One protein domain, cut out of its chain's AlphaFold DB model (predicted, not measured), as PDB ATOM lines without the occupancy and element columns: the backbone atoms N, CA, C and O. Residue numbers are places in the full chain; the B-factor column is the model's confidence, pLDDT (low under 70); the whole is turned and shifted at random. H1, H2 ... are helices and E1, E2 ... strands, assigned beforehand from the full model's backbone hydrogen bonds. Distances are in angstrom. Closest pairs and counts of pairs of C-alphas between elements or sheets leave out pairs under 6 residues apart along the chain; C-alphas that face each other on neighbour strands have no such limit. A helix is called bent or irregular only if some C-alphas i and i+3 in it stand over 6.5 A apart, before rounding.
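Overview. This is residues 11 to 77 of the 165 residues of the protein "PAS domain-containing protein" of Halomonas axialensis (UniProt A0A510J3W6). One long helix, H1, makes the long axis, and a small hairpin of two strands, E1 and E2, packs beside its first part, at residues 42 to 57. The far end of H1, residues 62 to 77, sticks out as a free arm and makes much of the length. The printed part has 67 residues, with two named strands and one named helix in the order E1, E2, H1; the sheet has the order E1 - E2 and is antiparallel, and the class is mixed, helices and strands. The whole is extended, with a radius of gyration of the C-alphas of 17.3 A and spans of 60 by 22 by 17 A.

Along the chain. E1 is residues 11 to 16 and begins at C-alpha 11, at (-7.873, 24.669, -7.135). E2 is residues 26 to 32 and measures 19.0 A from first to last C-alpha. H1 is residues 40 to 77, measures 55.4 A and ends at C-alpha 77, at (-8.576, 0.607, -53.217).

Arrangement. E1 and E2 form a hairpin, antiparallel at 162 degrees between their directions. The C-alphas of Pro 15 and Thr 27 face each other at 4.2 A. N 14 and O 28 are within hydrogen-bond range at 2.8 A, and so are N 30 and O 12 at 2.8 A. E1 and H1 have 8 pairs of C-alphas within 8 A, the closest being those of Leu 16 and Asp 54, 5.9 A apart. E2 and H1 have 1 such pair, the C-alphas of Leu 28 and Ala 50, 6.3 A apart. In H1, which is not bent, every O i to N i+4 pair is within hydrogen-bond range.

Size, cuts and confidence. The C-alphas farthest apart are those of Pro 35 and Phe 77, 60.4 A. Without residues 62 to 77, which stand free, the body spans 36 by 18 by 18 A. The printed part has no cut, and its links E1 to E2 and E2 to H1 are short. The mean pLDDT of the printed part is 90.7, and no printed residue is under 70.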
ATOM      1  N   TYR A  11      -7.898  24.900  -5.694       88.81
ATOM      2  CA  TYR A  11      -7.873  24.669  -7.135       88.81
ATOM      3  C   TYR A  11      -6.455  24.891  -7.665       88.81
ATOM      4  O   TYR A  11      -5.868  25.944  -7.416       88.81
ATOM      5  N   ALA A  12      -5.929  23.924  -8.411       89.75
ATOM      6  CA  ALA A  12      -4.681  24.055  -9.155       89.75
ATOM      7  C   ALA A  12      -4.852  23.410 -10.529       89.75
ATOM      8  O   ALA A  12      -5.286  22.266 -10.619       89.75
ATOM      9  N   GLY A  13      -4.525  24.139 -11.591       91.38
ATOM     10  CA  GLY A  13      -4.644  23.666 -12.966       91.38
ATOM     11  C   GLY A  13      -3.301  23.707 -13.677       91.38
ATOM     12  O   GLY A  13      -2.512  24.621 -13.448       91.38
ATOM     13  N   HIS A  14      -3.065  22.741 -14.556       93.06
ATOM     14  CA  HIS A  14      -1.956  22.758 -15.500       93.06
ATOM     15  C   HIS A  14      -2.504  22.589 -16.922       93.06
ATOM     16  O   HIS A  14      -3.215  21.612 -17.171       93.06
ATOM     17  N   PRO A  15      -2.224  23.516 -17.857       93.19
ATOM     18  CA  PRO A  15      -2.691  23.388 -19.234       93.19
ATOM     19  C   PRO A  15      -2.107  22.125 -19.877       93.19
ATOM     20  O   PRO A  15      -0.965  21.758 -19.595       93.19
ATOM     21  N   LEU A  16      -2.904  21.458 -20.706       94.31
ATOM     22  CA  LEU A  16      -2.484  20.293 -21.480       94.31
ATOM     23  C   LEU A  16      -2.191  20.740 -22.908       94.31
ATOM     24  O   LEU A  16      -3.088  21.231 -23.601       94.31
ATOM     25  N   CYS A  17      -0.941  20.573 -23.326       93.12
ATOM     26  CA  CYS A  17      -0.429  20.969 -24.631       93.12
ATOM     27  C   CYS A  17       0.345  19.791 -25.253       93.12
ATOM     28  O   CYS A  17       1.571  19.739 -25.154       93.12
ATOM     29  N   PRO A  18      -0.340  18.845 -25.927       88.69
ATOM     30  CA  PRO A  18       0.297  17.698 -26.589       88.69
ATOM     31  C   PRO A  18       1.280  18.069 -27.711       88.69
ATOM     32  O   PRO A  18       2.004  17.214 -28.222       88.69
ATOM     33  N   SER A  19       1.282  19.326 -28.156       86.56
ATOM     34  CA  SER A  19       2.216  19.883 -29.134       86.56
ATOM     35  C   SER A  19       2.472  21.350 -28.808       86.56
ATOM     36  O   SER A  19       1.518  22.089 -28.570       86.56
ATOM     37  N   ASP A  20       3.738  21.766 -28.832       76.69
ATOM     38  CA  ASP A  20       4.151  23.114 -28.414       76.69
ATOM     39  C   ASP A  20       3.593  24.230 -29.323       76.69
ATOM     40  O   ASP A  20       3.373  25.346 -28.862       76.69
ATOM     41  N   ASP A  21       3.287  23.915 -30.586       79.00
ATOM     42  CA  ASP A  21       2.734  24.860 -31.569       79.00
ATOM     43  C   ASP A  21       1.192  24.929 -31.570       79.00
ATOM     44  O   ASP A  21       0.597  25.646 -32.379       79.00
ATOM     45  N   GLN A  22       0.515  24.160 -30.710       76.06
ATOM     46  CA  GLN A  22      -0.947  24.085 -30.668       76.06
ATOM     47  C   GLN A  22      -1.528  24.778 -29.433       76.06
ATOM     48  O   GLN A  22      -0.917  24.843 -28.368       76.06
ATOM     49  N   LEU A  23      -2.760  25.278 -29.579       86.38
ATOM     50  CA  LEU A  23      -3.545  25.762 -28.446       86.38
ATOM     51  C   LEU A  23      -3.731  24.636 -27.414       86.38
ATOM     52  O   LEU A  23      -3.882  23.475 -27.807       86.38
ATOM     53  N   PRO A  24      -3.780  24.965 -26.108       89.69
ATOM     54  CA  PRO A  24      -4.072  23.978 -25.082       89.69
ATOM     55  C   PRO A  24      -5.381  23.248 -25.385       89.69
ATOM     56  O   PRO A  24      -6.416  23.875 -25.616       89.69
ATOM     57  N   VAL A  25      -5.343  21.919 -25.346       91.88
ATOM     58  CA  VAL A  25      -6.523  21.075 -25.601       91.88
ATOM     59  C   VAL A  25      -7.416  20.949 -24.367       91.88
ATOM     60  O   VAL A  25      -8.556  20.500 -24.455       91.88
ATOM     61  N   GLY A  26      -6.900  21.341 -23.200       92.12
ATOM     62  CA  GLY A  26      -7.614  21.298 -21.935       92.12
ATOM     63  C   GLY A  26      -6.719  21.657 -20.755       92.12
ATOM     64  O   GLY A  26      -5.666  22.280 -20.901       92.12
ATOM     65  N   THR A  27      -7.142  21.279 -19.553       93.88
ATOM     66  CA  THR A  27      -6.387  21.519 -18.319       93.88
ATOM     67  C   THR A  27      -6.520  20.313 -17.402       93.88
ATOM     68  O   THR A  27      -7.620  19.802 -17.194       93.88
ATOM     69  N   LEU A  28      -5.401  19.861 -16.839       94.00
ATOM     70  CA  LEU A  28      -5.388  18.913 -15.736       94.00
ATOM     71  C   LEU A  28      -5.587  19.687 -14.435       94.00
ATOM     72  O   LEU A  28      -4.726  20.482 -14.055       94.00
ATOM     73  N   CYS A  29      -6.712  19.456 -13.761       92.12
ATOM     74  CA  CYS A  29      -7.082  20.204 -12.564       92.12
ATOM     75  C   CYS A  29      -7.114  19.316 -11.319       92.12
ATOM     76  O   CYS A  29      -7.679  18.224 -11.322       92.12
ATOM     77  N   LEU A  30      -6.555  19.833 -10.230       91.12
ATOM     78  CA  LEU A  30      -6.770  19.360  -8.871       91.12
ATOM     79  C   LEU A  30      -7.813  20.262  -8.220       91.12
ATOM     80  O   LEU A  30      -7.659  21.484  -8.204       91.12
ATOM     81  N   ILE A  31      -8.859  19.655  -7.670       90.00
ATOM     82  CA  ILE A  31      -9.965  20.348  -7.007       90.00
ATOM     83  C   ILE A  31     -10.098  19.756  -5.606       90.00
ATOM     84  O   ILE A  31     -10.074  18.538  -5.447       90.00
ATOM     85  N   GLY A  32     -10.200  20.611  -4.588       86.56
ATOM     86  CA  GLY A  32     -10.351  20.182  -3.200       86.56
ATOM     87  C   GLY A  32     -11.294  21.073  -2.397       86.56
ATOM     88  O   GLY A  32     -11.403  22.277  -2.637       86.56
ATOM     89  N   GLU A  33     -11.955  20.474  -1.408       85.06
ATOM     90  CA  GLU A  33     -12.911  21.142  -0.509       85.06
ATOM     91  C   GLU A  33     -12.253  21.728   0.751       85.06
ATOM     92  O   GLU A  33     -12.857  22.516   1.476       85.06
ATOM     93  N   GLN A  34     -10.989  21.389   1.011       83.00
ATOM     94  CA  GLN A  34     -10.214  21.915   2.134       83.00
ATOM     95  C   GLN A  34      -9.121  22.875   1.639       83.00
ATOM     96  O   GLN A  34      -8.499  22.603   0.607       83.00
ATOM     97  N   PRO A  35      -8.847  23.986   2.351       82.50
ATOM     98  CA  PRO A  35      -7.692  24.828   2.065       82.50
ATOM     99  C   PRO A  35      -6.403  24.007   2.162       82.50
ATOM    100  O   PRO A  35      -6.154  23.351   3.171       82.50
ATOM    101  N   ARG A  36      -5.571  24.055   1.122       85.38
ATOM    102  CA  ARG A  36      -4.286  23.351   1.066       85.38
ATOM    103  C   ARG A  36      -3.202  24.303   0.574       85.38
ATOM    104  O   ARG A  36      -3.444  25.095  -0.335       85.38
ATOM    105  N   THR A  37      -2.011  24.216   1.156       83.06
ATOM    106  CA  THR A  37      -0.817  24.885   0.634       83.06
ATOM    107  C   THR A  37      -0.271  24.103  -0.556       83.06
ATOM    108  O   THR A  37      -0.082  22.890  -0.480       83.06
ATOM    109  N   PHE A  38      -0.044  24.793  -1.672       87.69
ATOM    110  CA  PHE A  38       0.533  24.197  -2.871       87.69
ATOM    111  C   PHE A  38       2.038  24.429  -2.861       87.69
ATOM    112  O   PHE A  38       2.500  25.557  -3.018       87.69
ATOM    113  N   THR A  39       2.795  23.374  -2.591       92.75
ATOM    114  CA  THR A  39       4.252  23.457  -2.487       92.75
ATOM    115  C   THR A  39       4.911  23.321  -3.860       92.75
ATOM    116  O   THR A  39       4.324  22.774  -4.793       92.75
ATOM    117  N   GLU A  40       6.183  23.705  -3.974       93.44
ATOM    118  CA  GLU A  40       7.000  23.436  -5.172       93.44
ATOM    119  C   GLU A  40       7.038  21.945  -5.542       93.44
ATOM    120  O   GLU A  40       7.086  21.564  -6.714       93.44
ATOM    121  N   ARG A  41       6.973  21.064  -4.537       93.44
ATOM    122  CA  ARG A  41       6.873  19.621  -4.764       93.44
ATOM    123  C   ARG A  41       5.546  19.257  -5.427       93.44
ATOM    124  O   ARG A  41       5.560  18.454  -6.357       93.44
ATOM    125  N   ASP A  42       4.434  19.836  -4.978       91.94
ATOM    126  CA  ASP A  42       3.119  19.610  -5.585       91.94
ATOM    127  C   ASP A  42       3.080  20.143  -7.026       91.94
ATOM    128  O   ASP A  42       2.599  19.443  -7.916       91.94
ATOM    129  N   HIS A  43       3.671  21.318  -7.279       92.38
ATOM    130  CA  HIS A  43       3.802  21.878  -8.627       92.38
ATOM    131  C   HIS A  43       4.579  20.939  -9.556       92.38
ATOM    132  O   HIS A  43       4.110  20.613 -10.645       92.38
ATOM    133  N   ARG A  44       5.731  20.421  -9.106       94.38
ATOM    134  CA  ARG A  44       6.524  19.448  -9.876       94.38
ATOM    135  C   ARG A  44       5.763  18.158 -10.171       94.38
ATOM    136  O   ARG A  44       5.889  17.620 -11.267       94.38
ATOM    137  N   ILE A  45       4.993  17.647  -9.210       94.31
ATOM    138  CA  ILE A  45       4.182  16.440  -9.413       94.31
ATOM    139  C   ILE A  45       3.092  16.711 -10.451       94.31
ATOM    140  O   ILE A  45       2.973  15.946 -11.406       94.31
ATOM    141  N   LEU A  46       2.340  17.805 -10.300       94.69
ATOM    142  CA  LEU A  46       1.277  18.173 -11.234       94.69
ATOM    143  C   LEU A  46       1.824  18.394 -12.650       94.69
ATOM    144  O   LEU A  46       1.248  17.887 -13.606       94.69
ATOM    145  N   HIS A  47       2.963  19.077 -12.777       94.12
ATOM    146  CA  HIS A  47       3.650  19.275 -14.050       94.12
ATOM    147  C   HIS A  47       4.058  17.949 -14.702       94.12
ATOM    148  O   HIS A  47       3.772  17.718 -15.874       94.12
ATOM    149  N   ASN A  48       4.683  17.041 -13.945       95.75
ATOM    150  CA  ASN A  48       5.100  15.740 -14.471       95.75
ATOM    151  C   ASN A  48       3.906  14.878 -14.902       95.75
ATOM    152  O   ASN A  48       3.991  14.177 -15.907       95.75
ATOM    153  N   LEU A  49       2.799  14.927 -14.155       96.44
ATOM    154  CA  LEU A  49       1.561  14.245 -14.533       96.44
ATOM    155  C   LEU A  49       0.962  14.855 -15.802       96.44
ATOM    156  O   LEU A  49       0.607  14.113 -16.711       96.44
ATOM    157  N   ALA A  50       0.908  16.185 -15.900       95.88
ATOM    158  CA  ALA A  50       0.441  16.870 -17.101       95.88
ATOM    159  C   ALA A  50       1.280  16.482 -18.328       95.88
ATOM    160  O   ALA A  50       0.714  16.123 -19.354       95.88
ATOM    161  N   LYS A  51       2.612  16.417 -18.198       94.56
ATOM    162  CA  LYS A  51       3.501  15.969 -19.281       94.56
ATOM    163  C   LYS A  51       3.271  14.517 -19.707       94.56
ATOM    164  O   LYS A  51       3.380  14.210 -20.890       94.56
ATOM    165  N   GLN A  52       2.929  13.621 -18.780       96.50
ATOM    166  CA  GLN A  52       2.541  12.251 -19.141       96.50
ATOM    167  C   GLN A  52       1.204  12.217 -19.884       96.50
ATOM    168  O   GLN A  52       1.063  11.481 -20.858       96.50
ATOM    169  N   VAL A  53       0.234  13.020 -19.446       96.31
ATOM    170  CA  VAL A  53      -1.062  13.147 -20.123       96.31
ATOM    171  C   VAL A  53      -0.885  13.717 -21.532       96.31
ATOM    172  O   VAL A  53      -1.460  13.167 -22.468       96.31
ATOM    173  N   ASP A  54      -0.048  14.741 -21.705       95.50
ATOM    174  CA  ASP A  54       0.289  15.311 -23.015       95.50
ATOM    175  C   ASP A  54       0.844  14.244 -23.966       95.50
ATOM    176  O   ASP A  54       0.382  14.120 -25.101       95.50
ATOM    177  N   GLU A  55       1.785  13.419 -23.497       95.12
ATOM    178  CA  GLU A  55       2.359  12.342 -24.308       95.12
ATOM    179  C   GLU A  55       1.318  11.276 -24.677       95.12
ATOM    180  O   GLU A  55       1.275  10.821 -25.822       95.12
ATOM    181  N   LEU A  56       0.431  10.905 -23.749       95.81
ATOM    182  CA  LEU A  56      -0.649   9.952 -24.026       95.81
ATOM    183  C   LEU A  56      -1.646  10.495 -25.056       95.81
ATOM    184  O   LEU A  56      -2.046   9.766 -25.968       95.81
ATOM    185  N   LEU A  57      -2.024  11.770 -24.940       94.38
ATOM    186  CA  LEU A  57      -2.897  12.439 -25.904       94.38
ATOM    187  C   LEU A  57      -2.248  12.480 -27.291       94.38
ATOM    188  O   LEU A  57      -2.882  12.099 -28.277       94.38
ATOM    189  N   ARG A  58      -0.961  12.835 -27.360       92.81
ATOM    190  CA  ARG A  58      -0.183  12.856 -28.606       92.81
ATOM    191  C   ARG A  58      -0.120  11.477 -29.265       92.81
ATOM    192  O   ARG A  58      -0.343  11.344 -30.469       92.81
ATOM    193  N   GLN A  59       0.155  10.427 -28.491       95.31
ATOM    194  CA  GLN A  59       0.190   9.051 -28.996       95.31
ATOM    195  C   GLN A  59      -1.174   8.594 -29.518       95.31
ATOM    196  O   GLN A  59      -1.253   7.948 -30.569       95.31
ATOM    197  N   HIS A  60      -2.245   8.935 -28.804       94.06
ATOM    198  CA  HIS A  60      -3.603   8.617 -29.221       94.06
ATOM    199  C   HIS A  60      -3.951   9.292 -30.555       94.06
ATOM    200  O   HIS A  60      -4.398   8.613 -31.480       94.06
ATOM    201  N   GLU A  61      -3.659  10.586 -30.696       91.62
ATOM    202  CA  GLU A  61      -3.914  11.344 -31.924       91.62
ATOM    203  C   GLU A  61      -3.151  10.772 -33.128       91.62
ATOM    204  O   GLU A  61      -3.731  10.544 -34.195       91.62
ATOM    205  N   LEU A  62      -1.861  10.463 -32.959       93.81
ATOM    206  CA  LEU A  62      -1.052   9.851 -34.016       93.81
ATOM    207  C   LEU A  62      -1.617   8.496 -34.450       93.81
ATOM    208  O   LEU A  62      -1.706   8.210 -35.648       93.81
ATOM    209  N   LYS A  63      -2.040   7.669 -33.489       95.31
ATOM    210  CA  LYS A  63      -2.645   6.364 -33.764       95.31
ATOM    211  C   LYS A  63      -3.972   6.502 -34.507       95.31
ATOM    212  O   LYS A  63      -4.206   5.771 -35.473       95.31
ATOM    213  N   GLU A  64      -4.827   7.436 -34.097       95.31
ATOM    214  CA  GLU A  64      -6.075   7.714 -34.806       95.31
ATOM    215  C   GLU A  64      -5.812   8.185 -36.233       95.31
ATOM    216  O   GLU A  64      -6.435   7.683 -37.171       95.31
ATOM    217  N   ARG A  65      -4.864   9.108 -36.418       93.31
ATOM    218  CA  ARG A  65      -4.497   9.627 -37.735       93.31
ATOM    219  C   ARG A  65      -3.995   8.514 -38.651       93.31
ATOM    220  O   ARG A  65      -4.466   8.411 -39.780       93.31
ATOM    221  N   LEU A  66      -3.113   7.643 -38.157       95.06
ATOM    222  CA  LEU A  66      -2.652   6.464 -38.894       95.06
ATOM    223  C   LEU A  66      -3.817   5.547 -39.283       95.06
ATOM    224  O   LEU A  66      -3.925   5.150 -40.443       95.06
ATOM    225  N   SER A  67      -4.721   5.251 -38.345       94.31
ATOM    226  CA  SER A  67      -5.888   4.400 -38.610       94.31
ATOM    227  C   SER A  67      -6.833   5.013 -39.648       94.31
ATOM    228  O   SER A  67      -7.303   4.312 -40.544       94.31
ATOM    229  N   ARG A  68      -7.092   6.324 -39.570       93.38
ATOM    230  CA  ARG A  68      -7.934   7.046 -40.536       93.38
ATOM    231  C   ARG A  68      -7.320   7.021 -41.930       93.38
ATOM    232  O   ARG A  68      -8.016   6.663 -42.875       93.38
ATOM    233  N   THR A  69      -6.028   7.325 -42.053       92.88
ATOM    234  CA  THR A  69      -5.320   7.274 -43.340       92.88
ATOM    235  C   THR A  69      -5.341   5.865 -43.929       92.88
ATOM    236  O   THR A  69      -5.665   5.701 -45.103       92.88
ATOM    237  N   ALA A  70      -5.076   4.832 -43.123       90.31
ATOM    238  CA  ALA A  70      -5.127   3.442 -43.579       90.31
ATOM    239  C   ALA A  70      -6.518   3.068 -44.121       90.31
ATOM    240  O   ALA A  70      -6.628   2.565 -45.239       90.31
ATOM    241  N   LYS A  71      -7.587   3.403 -43.383       89.94
ATOM    242  CA  LYS A  71      -8.978   3.176 -43.815       89.94
ATOM    243  C   LYS A  71      -9.331   3.942 -45.088       89.94
ATOM    244  O   LYS A  71     -10.056   3.429 -45.935       89.94
ATOM    245  N   GLN A  72      -8.842   5.172 -45.239       88.88
ATOM    246  CA  GLN A  72      -9.061   5.960 -46.453       88.88
ATOM    247  C   GLN A  72      -8.394   5.311 -47.667       88.88
ATOM    248  O   GLN A  72      -9.039   5.164 -48.704       88.88
ATOM    249  N   LEU A  73      -7.139   4.873 -47.538       86.38
ATOM    250  CA  LEU A  73      -6.427   4.172 -48.609       86.38
ATOM    251  C   LEU A  73      -7.117   2.856 -48.984       86.38
ATOM    252  O   LEU A  73      -7.295   2.562 -50.166       86.38
ATOM    253  N   GLU A  74      -7.569   2.094 -47.989       85.25
ATOM    254  CA  GLU A  74      -8.327   0.862 -48.199       85.25
ATOM    255  C   GLU A  74      -9.665   1.123 -48.904       85.25
ATOM    256  O   GLU A  74     -10.023   0.425 -49.856       85.25
ATOM    257  N   ALA A  75     -10.387   2.175 -48.511       84.12
ATOM    258  CA  ALA A  75     -11.626   2.570 -49.169       84.12
ATOM    259  C   ALA A  75     -11.391   2.989 -50.629       84.12
ATOM    260  O   ALA A  75     -12.180   2.618 -51.495       84.12
ATOM    261  N   LEU A  76     -10.305   3.711 -50.922       83.06
ATOM    262  CA  LEU A  76      -9.924   4.084 -52.290       83.06
ATOM    263  C   LEU A  76      -9.528   2.870 -53.141       83.06
ATOM    264  O   LEU A  76      -9.814   2.836 -54.339       83.06
ATOM    265  N   PHE A  77      -8.877   1.870 -52.547       79.31
ATOM    266  CA  PHE A  77      -8.576   0.607 -53.217       79.31
ATOM    267  C   PHE A  77      -9.863  -0.167 -53.541       79.31
ATOM    268  O   PHE A  77     -10.076  -0.587 -54.681       79.31
TER     269      PHE A  77